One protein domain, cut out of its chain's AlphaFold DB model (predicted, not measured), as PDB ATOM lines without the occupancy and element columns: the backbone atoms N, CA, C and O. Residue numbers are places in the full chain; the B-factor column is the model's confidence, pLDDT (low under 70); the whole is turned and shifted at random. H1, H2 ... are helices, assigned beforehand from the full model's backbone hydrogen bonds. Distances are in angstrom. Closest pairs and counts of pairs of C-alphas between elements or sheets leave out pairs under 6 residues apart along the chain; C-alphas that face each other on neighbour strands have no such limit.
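Overview. This is residues 100 to 140 and 162 to 198 of the 870 residues of the protein "RRN9 domain-containing protein" of Xylona heveae (strain CBS 132557 / TC161) (UniProt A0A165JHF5). Two long helices, H1 and then H2, meet near their ends as a wide, open V, and a long winding stretch with no named element, residues 162 to 198, runs back past the outside of its corner. The printed part has 78 residues and no named strand; its class is all helix, with under half of the residues, 36, in named elements. It is extended, with a radius of gyration of the C-alphas of 17.9 A, and flat, spanning 55 by 38 by 18 A.

Along the chain. H1, residues 104 to 119, is 22.2 A long and begins at C-alpha 104 (11.994, 34.189, 3.635). H2, residues 121 to 140, is 28.5 A long and ends at C-alpha 140 (-33.677, 20.253, 14.436).

Arrangement. A tight link of one residue joins H1 to H2. They are close but not clearly touching; their closest C-alphas, of Gln 117 and Leu 123, are 7.7 A apart. They run the same way at a steep tilt of 62 degrees. In both, every O i to N i+4 pair is within hydrogen-bond range.

Size, cuts and confidence. The farthest C-alphas, of Gly 140 and Tyr 194, are 56.6 A apart. Residues 141 to 161 are not printed; C-alphas 140 and 162 are 19.6 A apart across this cut. Residues 179 to 198 are among those with pLDDT under 70.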
ATOM      1  N   ARG A 100      10.484  39.557  -0.376       89.31
ATOM      2  CA  ARG A 100      10.412  38.088  -0.350       89.31
ATOM      3  C   ARG A 100      11.695  37.446   0.188       89.31
ATOM      4  O   ARG A 100      11.578  36.377   0.783       89.31
ATOM      5  N   SER A 101      12.878  38.035   0.004       91.75
ATOM      6  CA  SER A 101      14.119  37.483   0.558       91.75
ATOM      7  C   SER A 101      14.239  37.765   2.058       91.75
ATOM      8  O   SER A 101      14.565  36.852   2.810       91.75
ATOM      9  N   TRP A 102      13.872  38.966   2.519       91.75
ATOM     10  CA  TRP A 102      13.912  39.321   3.946       91.75
ATOM     11  C   TRP A 102      12.854  38.561   4.761       91.75
ATOM     12  O   TRP A 102      13.162  38.028   5.821       91.75
ATOM     13  N   THR A 103      11.641  38.400   4.223       93.50
ATOM     14  CA  THR A 103      10.573  37.577   4.834       93.50
ATOM     15  C   THR A 103      10.705  36.077   4.535       93.50
ATOM     16  O   THR A 103       9.792  35.305   4.827       93.50
ATOM     17  N   ALA A 104      11.798  35.613   3.915       93.31
ATOM     18  CA  ALA A 104      11.994  34.189   3.635       93.31
ATOM     19  C   ALA A 104      11.946  33.294   4.896       93.31
ATOM     20  O   ALA A 104      11.169  32.338   4.867       93.31
ATOM     21  N   PRO A 105      12.682  33.575   5.996       95.19
ATOM     22  CA  PRO A 105      12.603  32.762   7.214       95.19
ATOM     23  C   PRO A 105      11.217  32.815   7.869       95.19
ATOM     24  O   PRO A 105      10.691  31.780   8.259       95.19
ATOM     25  N   GLU A 106      10.581  33.988   7.927       95.00
ATOM     26  CA  GLU A 106       9.240  34.154   8.507       95.00
ATOM     27  C   GLU A 106       8.182  33.352   7.741       95.00
ATOM     28  O   GLU A 106       7.351  32.672   8.338       95.00
ATOM     29  N   ARG A 107       8.233  33.379   6.403       92.50
ATOM     30  CA  ARG A 107       7.301  32.633   5.546       92.50
ATOM     31  C   ARG A 107       7.598  31.132   5.523       92.50
ATOM     32  O   ARG A 107       6.674  30.355   5.314       92.50
ATOM     33  N   GLN A 108       8.842  30.713   5.768       92.38
ATOM     34  CA  GLN A 108       9.185  29.305   6.014       92.38
ATOM     35  C   GLN A 108       8.657  28.830   7.373       92.38
ATOM     36  O   GLN A 108       8.070  27.753   7.446       92.38
ATOM     37  N   LEU A 109       8.789  29.647   8.423       94.31
ATOM     38  CA  LEU A 109       8.233  29.366   9.747       94.31
ATOM     39  C   LEU A 109       6.704  29.264   9.681       94.31
ATOM     40  O   LEU A 109       6.153  28.254  10.114       94.31
ATOM     41  N   ALA A 110       6.025  30.232   9.057       94.31
ATOM     42  CA  ALA A 110       4.579  30.185   8.834       94.31
ATOM     43  C   ALA A 110       4.162  28.917   8.065       94.31
ATOM     44  O   ALA A 110       3.315  28.172   8.546       94.31
ATOM     45  N   ALA A 111       4.830  28.598   6.950       90.44
ATOM     46  CA  ALA A 111       4.547  27.382   6.185       90.44
ATOM     47  C   ALA A 111       4.789  26.084   6.986       90.44
ATOM     48  O   ALA A 111       4.087  25.100   6.768       90.44
ATOM     49  N   SER A 112       5.746  26.070   7.923       89.75
ATOM     50  CA  SER A 112       5.964  24.923   8.817       89.75
ATOM     51  C   SER A 112       4.873  24.788   9.885       89.75
ATOM     52  O   SER A 112       4.457  23.672  10.184       89.75
ATOM     53  N   LEU A 113       4.339  25.902  10.405       92.81
ATOM     54  CA  LEU A 113       3.186  25.890  11.312       92.81
ATOM     55  C   LEU A 113       1.905  25.462  10.582       92.81
ATOM     56  O   LEU A 113       1.158  24.639  11.108       92.81
ATOM     57  N   ASP A 114       1.686  25.957   9.361       89.88
ATOM     58  CA  ASP A 114       0.582  25.533   8.493       89.88
ATOM     59  C   ASP A 114       0.684  24.032   8.162       89.88
ATOM     60  O   ASP A 114      -0.323  23.322   8.192       89.88
ATOM     61  N   GLN A 115       1.894  23.516   7.902       86.12
ATOM     62  CA  GLN A 115       2.123  22.084   7.689       86.12
ATOM     63  C   GLN A 115       1.833  21.263   8.953       86.12
ATOM     64  O   GLN A 115       1.136  20.257   8.859       86.12
ATOM     65  N   LEU A 116       2.301  21.685  10.132       86.56
ATOM     66  CA  LEU A 116       2.014  20.985  11.391       86.56
ATOM     67  C   LEU A 116       0.506  20.954  11.698       86.56
ATOM     68  O   LEU A 116      -0.008  19.919  12.115       86.56
ATOM     69  N   GLN A 117      -0.223  22.042  11.424       87.75
ATOM     70  CA  GLN A 117      -1.687  22.067  11.540       87.75
ATOM     71  C   GLN A 117      -2.389  21.177  10.501       87.75
ATOM     72  O   GLN A 117      -3.442  20.622  10.805       87.75
ATOM     73  N   ALA A 118      -1.822  21.030   9.299       84.88
ATOM     74  CA  ALA A 118      -2.346  20.154   8.247       84.88
ATOM     75  C   ALA A 118      -2.034  18.659   8.474       84.88
ATOM     76  O   ALA A 118      -2.755  17.792   7.977       84.88
ATOM     77  N   GLU A 119      -0.969  18.345   9.217       81.69
ATOM     78  CA  GLU A 119      -0.648  16.984   9.660       81.69
ATOM     79  C   GLU A 119      -1.493  16.549  10.882       81.69
ATOM     80  O   GLU A 119      -1.706  15.349  11.077       81.69
ATOM     81  N   ASP A 120      -2.052  17.486  11.667       85.56
ATOM     82  CA  ASP A 120      -2.935  17.175  12.804       85.56
ATOM     83  C   ASP A 120      -4.362  16.768  12.377       85.56
ATOM     84  O   ASP A 120      -5.336  17.533  12.372       85.56
ATOM     85  N   LEU A 121      -4.502  15.470  12.104       81.94
ATOM     86  CA  LEU A 121      -5.783  14.807  11.876       81.94
ATOM     87  C   LEU A 121      -6.786  15.001  13.035       81.94
ATOM     88  O   LEU A 121      -7.994  15.008  12.788       81.94
ATOM     89  N   SER A 122      -6.338  15.153  14.286       84.69
ATOM     90  CA  SER A 122      -7.231  15.260  15.447       84.69
ATOM     91  C   SER A 122      -7.959  16.607  15.478       84.69
ATOM     92  O   SER A 122      -9.192  16.638  15.585       84.69
ATOM     93  N   LEU A 123      -7.235  17.706  15.239       86.88
ATOM     94  CA  LEU A 123      -7.783  19.051  15.064       86.88
ATOM     95  C   LEU A 123      -8.759  19.101  13.880       86.88
ATOM     96  O   LEU A 123      -9.857  19.655  13.986       86.88
ATOM     97  N   HIS A 124      -8.402  18.476  12.756       85.69
ATOM     98  CA  HIS A 124      -9.275  18.382  11.586       85.69
ATOM     99  C   HIS A 124     -10.568  17.588  11.851       85.69
ATOM    100  O   HIS A 124     -11.647  18.020  11.431       85.69
ATOM    101  N   LEU A 125     -10.505  16.469  12.583       85.00
ATOM    102  CA  LEU A 125     -11.689  15.687  12.959       85.00
ATOM    103  C   LEU A 125     -12.582  16.424  13.970       85.00
ATOM    104  O   LEU A 125     -13.807  16.396  13.822       85.00
ATOM    105  N   TYR A 126     -12.003  17.134  14.944       86.50
ATOM    106  CA  TYR A 126     -12.757  17.956  15.895       86.50
ATOM    107  C   TYR A 126     -13.476  19.122  15.196       86.50
ATOM    108  O   TYR A 126     -14.685  19.304  15.364       86.50
ATOM    109  N   ASN A 127     -12.784  19.851  14.316       88.06
ATOM    110  CA  ASN A 127     -13.393  20.911  13.508       88.06
ATOM    111  C   ASN A 127     -14.525  20.372  12.608       88.06
ATOM    112  O   ASN A 127     -15.578  21.002  12.472       88.06
ATOM    113  N   ALA A 128     -14.367  19.164  12.056       87.44
ATOM    114  CA  ALA A 128     -15.409  18.487  11.289       87.44
ATOM    115  C   ALA A 128     -16.624  18.052  12.134       87.44
ATOM    116  O   ALA A 128     -17.750  18.084  11.628       87.44
ATOM    117  N   HIS A 129     -16.433  17.662  13.403       83.81
ATOM    118  CA  HIS A 129     -17.534  17.454  14.357       83.81
ATOM    119  C   HIS A 129     -18.256  18.775  14.632       83.81
ATOM    120  O   HIS A 129     -19.473  18.836  14.459       83.81
ATOM    121  N   GLY A 130     -17.521  19.855  14.916       85.50
ATOM    122  CA  GLY A 130     -18.076  21.191  15.149       85.50
ATOM    123  C   GLY A 130     -18.984  21.680  14.014       85.50
ATOM    124  O   GLY A 130     -20.137  22.044  14.263       85.50
ATOM    125  N   LEU A 131     -18.519  21.609  12.762       84.75
ATOM    126  CA  LEU A 131     -19.312  21.954  11.569       84.75
ATOM    127  C   LEU A 131     -20.579  21.089  11.442       84.75
ATOM    128  O   LEU A 131     -21.678  21.593  11.204       84.75
ATOM    129  N   LYS A 132     -20.471  19.774  11.672       81.00
ATOM    130  CA  LYS A 132     -21.639  18.878  11.662       81.00
ATOM    131  C   LYS A 132     -22.604  19.159  12.809       81.00
ATOM    132  O   LYS A 132     -23.808  19.032  12.604       81.00
ATOM    133  N   ARG A 133     -22.119  19.546  13.992       81.94
ATOM    134  CA  ARG A 133     -22.936  19.849  15.177       81.94
ATOM    135  C   ARG A 133     -23.710  21.160  15.018       81.94
ATOM    136  O   ARG A 133     -24.869  21.209  15.430       81.94
ATOM    137  N   ARG A 134     -23.146  22.173  14.343       80.94
ATOM    138  CA  ARG A 134     -23.884  23.378  13.898       80.94
ATOM    139  C   ARG A 134     -25.062  23.000  13.000       80.94
ATOM    140  O   ARG A 134     -26.203  23.343  13.306       80.94
ATOM    141  N   LEU A 135     -24.796  22.205  11.962       77.50
ATOM    142  CA  LEU A 135     -25.820  21.717  11.036       77.50
ATOM    143  C   LEU A 135     -26.864  20.812  11.712       77.50
ATOM    144  O   LEU A 135     -28.049  20.986  11.439       77.50
ATOM    145  N   ARG A 136     -26.466  19.901  12.621       74.31
ATOM    146  CA  ARG A 136     -27.385  19.095  13.458       74.31
ATOM    147  C   ARG A 136     -28.361  20.026  14.197       74.31
ATOM    148  O   ARG A 136     -29.567  19.908  13.993       74.31
ATOM    149  N   LYS A 137     -27.847  21.002  14.965       73.06
ATOM    150  CA  LYS A 137     -28.666  21.975  15.715       73.06
ATOM    151  C   LYS A 137     -29.620  22.754  14.808       73.06
ATOM    152  O   LYS A 137     -30.822  22.735  15.050       73.06
ATOM    153  N   ARG A 138     -29.113  23.359  13.727       67.38
ATOM    154  CA  ARG A 138     -29.957  24.121  12.793       67.38
ATOM    155  C   ARG A 138     -31.022  23.245  12.128       67.38
ATOM    156  O   ARG A 138     -32.121  23.726  11.900       67.38
ATOM    157  N   SER A 139     -30.730  21.975  11.836       60.47
ATOM    158  CA  SER A 139     -31.701  21.064  11.215       60.47
ATOM    159  C   SER A 139     -32.846  20.643  12.143       60.47
ATOM    160  O   SER A 139     -33.957  20.479  11.655       60.47
ATOM    161  N   GLY A 140     -32.613  20.533  13.459       59.59
ATOM    162  CA  GLY A 140     -33.677  20.253  14.436       59.59
ATOM    163  C   GLY A 140     -34.609  21.445  14.687       59.59
ATOM    164  O   GLY A 140     -35.779  21.267  14.995       59.59
ATOM    165  N   PRO A 162     -17.324  18.329   5.726       78.25
ATOM    166  CA  PRO A 162     -16.687  17.153   5.160       78.25
ATOM    167  C   PRO A 162     -17.695  16.036   4.882       78.25
ATOM    168  O   PRO A 162     -18.673  15.840   5.616       78.25
ATOM    169  N   SER A 163     -17.448  15.290   3.807       76.06
ATOM    170  CA  SER A 163     -18.295  14.168   3.400       76.06
ATOM    171  C   SER A 163     -18.297  13.052   4.456       76.06
ATOM    172  O   SER A 163     -17.350  12.910   5.231       76.06
ATOM    173  N   LYS A 164     -19.351  12.218   4.473       74.25
ATOM    174  CA  LYS A 164     -19.406  11.026   5.341       74.25
ATOM    175  C   LYS A 164     -18.117  10.176   5.254       74.25
ATOM    176  O   LYS A 164     -17.506   9.995   6.308       74.25
ATOM    177  N   PRO A 165     -17.650   9.719   4.067       71.75
ATOM    178  CA  PRO A 165     -16.463   8.864   3.973       71.75
ATOM    179  C   PRO A 165     -15.166   9.529   4.453       71.75
ATOM    180  O   PRO A 165     -14.332   8.834   5.019       71.75
ATOM    181  N   TRP A 166     -15.003  10.852   4.324       72.12
ATOM    182  CA  TRP A 166     -13.812  11.556   4.836       72.12
ATOM    183  C   TRP A 166     -13.682  11.462   6.371       72.12
ATOM    184  O   TRP A 166     -12.582  11.470   6.904       72.12
ATOM    185  N   THR A 167     -14.800  11.293   7.085       70.06
ATOM    186  CA  THR A 167     -14.832  11.009   8.538       70.06
ATOM    187  C   THR A 167     -15.099   9.542   8.897       70.06
ATOM    188  O   THR A 167     -15.364   9.238  10.059       70.06
ATOM    189  N   ALA A 168     -15.122   8.619   7.933       67.06
ATOM    190  CA  ALA A 168     -15.537   7.238   8.180       67.06
ATOM    191  C   ALA A 168     -14.379   6.377   8.710       67.06
ATOM    192  O   ALA A 168     -13.783   5.588   7.979       67.06
ATOM    193  N   TRP A 169     -14.091   6.502  10.005       64.56
ATOM    194  CA  TRP A 169     -13.181   5.603  10.716       64.56
ATOM    195  C   TRP A 169     -13.918   4.312  11.167       64.56
ATOM    196  O   TRP A 169     -15.113   4.382  11.485       64.56
ATOM    197  N   PRO A 170     -13.272   3.126  11.201       62.38
ATOM    198  CA  PRO A 170     -11.927   2.822  10.709       62.38
ATOM    199  C   PRO A 170     -11.845   2.768   9.177       62.38
ATOM    200  O   PRO A 170     -12.746   2.260   8.510       62.38
ATOM    201  N   VAL A 171     -10.722   3.245   8.639       65.44
ATOM    202  CA  VAL A 171     -10.369   3.178   7.211       65.44
ATOM    203  C   VAL A 171      -9.651   1.849   6.914       65.44
ATOM    204  O   VAL A 171      -9.045   1.247   7.801       65.44
ATOM    205  N   ARG A 172      -9.708   1.355   5.668       67.44
ATOM    206  CA  ARG A 172      -8.968   0.145   5.253       67.44
ATOM    207  C   ARG A 172      -7.444   0.351   5.340       67.44
ATOM    208  O   ARG A 172      -6.975   1.405   4.920       67.44
ATOM    209  N   PRO A 173      -6.652  -0.668   5.730       68.94
ATOM    210  CA  PRO A 173      -5.187  -0.566   5.837       68.94
ATOM    211  C   PRO A 173      -4.459  -0.369   4.490       68.94
ATOM    212  O   PRO A 173      -3.263  -0.083   4.470       68.94
ATOM    213  N   ASP A 174      -5.173  -0.516   3.369       71.94
ATOM    214  CA  ASP A 174      -4.697  -0.198   2.014       71.94
ATOM    215  C   ASP A 174      -4.865   1.295   1.648       71.94
ATOM    216  O   ASP A 174      -4.474   1.704   0.559       71.94
ATOM    217  N   ILE A 175      -5.544   2.073   2.503       70.25
ATOM    218  CA  ILE A 175      -5.990   3.460   2.259       70.25
ATOM    219  C   ILE A 175      -5.536   4.406   3.394       70.25
ATOM    220  O   ILE A 175      -5.500   5.617   3.203       70.25
ATOM    221  N   VAL A 176      -5.176   3.873   4.568       72.25
ATOM    222  CA  VAL A 176      -4.509   4.637   5.637       72.25
ATOM    223  C   VAL A 176      -3.126   5.090   5.138       72.25
ATOM    224  O   VAL A 176      -2.326   4.212   4.804       72.25
ATOM    225  N   PRO A 177      -2.828   6.407   5.100       69.06
ATOM    226  CA  PRO A 177      -1.511   6.907   4.710       69.06
ATOM    227  C   PRO A 177      -0.413   6.389   5.643       69.06
ATOM    228  O   PRO A 177      -0.585   6.363   6.863       69.06
ATOM    229  N   ARG A 178       0.713   5.981   5.065       71.31
ATOM    230  CA  ARG A 178       1.898   5.489   5.786       71.31
ATOM    231  C   ARG A 178       2.845   6.636   6.122       71.31
ATOM    232  O   ARG A 178       2.772   7.699   5.512       71.31
ATOM    233  N   GLU A 179       3.794   6.416   7.035       62.62
ATOM    234  CA  GLU A 179       4.774   7.455   7.403       62.62
ATOM    235  C   GLU A 179       5.568   7.981   6.186       62.62
ATOM    236  O   GLU A 179       5.868   9.168   6.091       62.62
ATOM    237  N   THR A 180       5.839   7.102   5.214       58.72
ATOM    238  CA  THR A 180       6.509   7.398   3.934       58.72
ATOM    239  C   THR A 180       5.629   8.123   2.905       58.72
ATOM    240  O   THR A 180       6.088   8.408   1.801       58.72
ATOM    241  N   GLU A 181       4.356   8.360   3.224       63.47
ATOM    242  CA  GLU A 181       3.322   8.940   2.352       63.47
ATOM    243  C   GLU A 181       2.743  10.245   2.942       63.47
ATOM    244  O   GLU A 181       1.732  10.754   2.454       63.47
ATOM    245  N   GLY A 182       3.363  10.781   4.002       59.00
ATOM    246  CA  GLY A 182       2.927  12.005   4.679       59.00
ATOM    247  C   GLY A 182       2.946  13.244   3.776       59.00
ATOM    248  O   GLY A 182       3.782  13.373   2.880       59.00
ATOM    249  N   PHE A 183       2.033  14.185   4.027       52.66
ATOM    250  CA  PHE A 183       1.976  15.450   3.288       52.66
ATOM    251  C   PHE A 183       3.292  16.225   3.441       52.66
ATOM    252  O   PHE A 183       3.749  16.458   4.551       52.66
ATOM    253  N   ASN A 184       3.895  16.617   2.316       53.91
ATOM    254  CA  ASN A 184       5.142  17.394   2.202       53.91
ATOM    255  C   ASN A 184       6.409  16.823   2.876       53.91
ATOM    256  O   ASN A 184       7.499  17.330   2.601       53.91
ATOM    257  N   ARG A 185       6.324  15.753   3.677       57.34
ATOM    258  CA  ARG A 185       7.497  15.036   4.189       57.34
ATOM    259  C   ARG A 185       8.282  14.442   3.023       57.34
ATOM    260  O   ARG A 185       7.755  13.665   2.224       57.34
ATOM    261  N   LYS A 186       9.564  14.795   2.913       53.44
ATOM    262  CA  LYS A 186      10.470  14.133   1.970       53.44
ATOM    263  C   LYS A 186      10.688  12.712   2.482       53.44
ATOM    264  O   LYS A 186      11.013  12.522   3.645       53.44
ATOM    265  N   ALA A 187      10.507  11.708   1.621       52.09
ATOM    266  CA  ALA A 187      10.521  10.300   2.041       52.09
ATOM    267  C   ALA A 187      11.875   9.807   2.604       52.09
ATOM    268  O   ALA A 187      11.940   8.715   3.159       52.09
ATOM    269  N   ASN A 188      12.934  10.607   2.459       52.34
ATOM    270  CA  ASN A 188      13.982  10.759   3.467       52.34
ATOM    271  C   ASN A 188      14.271  12.264   3.558       52.34
ATOM    272  O   ASN A 188      14.452  12.897   2.510       52.34
ATOM    273  N   ASP A 189      14.355  12.829   4.758       57.34
ATOM    274  CA  ASP A 189      15.017  14.123   4.929       57.34
ATOM    275  C   ASP A 189      16.538  13.939   4.840       57.34
ATOM    276  O   ASP A 189      17.078  12.887   5.178       57.34
ATOM    277  N   GLU A 190      17.269  14.967   4.404       58.19
ATOM    278  CA  GLU A 190      18.739  14.901   4.268       58.19
ATOM    279  C   GLU A 190      19.438  14.626   5.618       58.19
ATOM    280  O   GLU A 190      20.548  14.097   5.667       58.19
ATOM    281  N   PHE A 191      18.733  14.901   6.721       54.62
ATOM    282  CA  PHE A 191      19.156  14.628   8.090       54.62
ATOM    283  C   PHE A 191      18.715  13.256   8.635       54.62
ATOM    284  O   PHE A 191      19.243  12.833   9.659       54.62
ATOM    285  N   ASP A 192      17.836  12.503   7.958       63.09
ATOM    286  CA  ASP A 192      17.420  11.160   8.413       63.09
ATOM    287  C   ASP A 192      18.582  10.161   8.480       63.09
ATOM    288  O   ASP A 192      18.550   9.239   9.289       63.09
ATOM    289  N   ALA A 193      19.627  10.367   7.674       63.38
ATOM    290  CA  ALA A 193      20.864   9.587   7.723       63.38
ATOM    291  C   ALA A 193      21.728   9.867   8.974       63.38
ATOM    292  O   ALA A 193      22.664   9.119   9.250       63.38
ATOM    293  N   TYR A 194      21.426  10.940   9.713       65.69
ATOM    294  CA  TYR A 194      22.123  11.371  10.930       65.69
ATOM    295  C   TYR A 194      21.237  11.247  12.183       65.69
ATOM    296  O   TYR A 194      21.753  11.117  13.292       65.69
ATOM    297  N   THR A 195      19.910  11.237  12.022       68.62
ATOM    298  CA  THR A 195      18.952  10.908  13.084       68.62
ATOM    299  C   THR A 195      19.065   9.426  13.443       68.62
ATOM    300  O   THR A 195      18.652   8.560  12.671       68.62
ATOM    301  N   ILE A 196      19.583   9.115  14.636       63.06
ATOM    302  CA  ILE A 196      19.732   7.736  15.127       63.06
ATOM    303  C   ILE A 196      18.352   7.156  15.484       63.06
ATOM    304  O   ILE A 196      17.931   7.141  16.639       63.06
ATOM    305  N   LYS A 197      17.624   6.681  14.471       64.06
ATOM    306  CA  LYS A 197      16.363   5.948  14.642       64.06
ATOM    307  C   LYS A 197      16.666   4.514  15.071       64.06
ATOM    308  O   LYS A 197      17.518   3.845  14.485       64.06
ATOM    309  N   ARG A 198      15.942   4.017  16.076       62.00
ATOM    310  CA  ARG A 198      16.076   2.637  16.557       62.00
ATOM    311  C   ARG A 198      15.735   1.652  15.432       62.00
ATOM    312  O   ARG A 198      14.677   1.759  14.818       62.00
TER     313      ARG A 198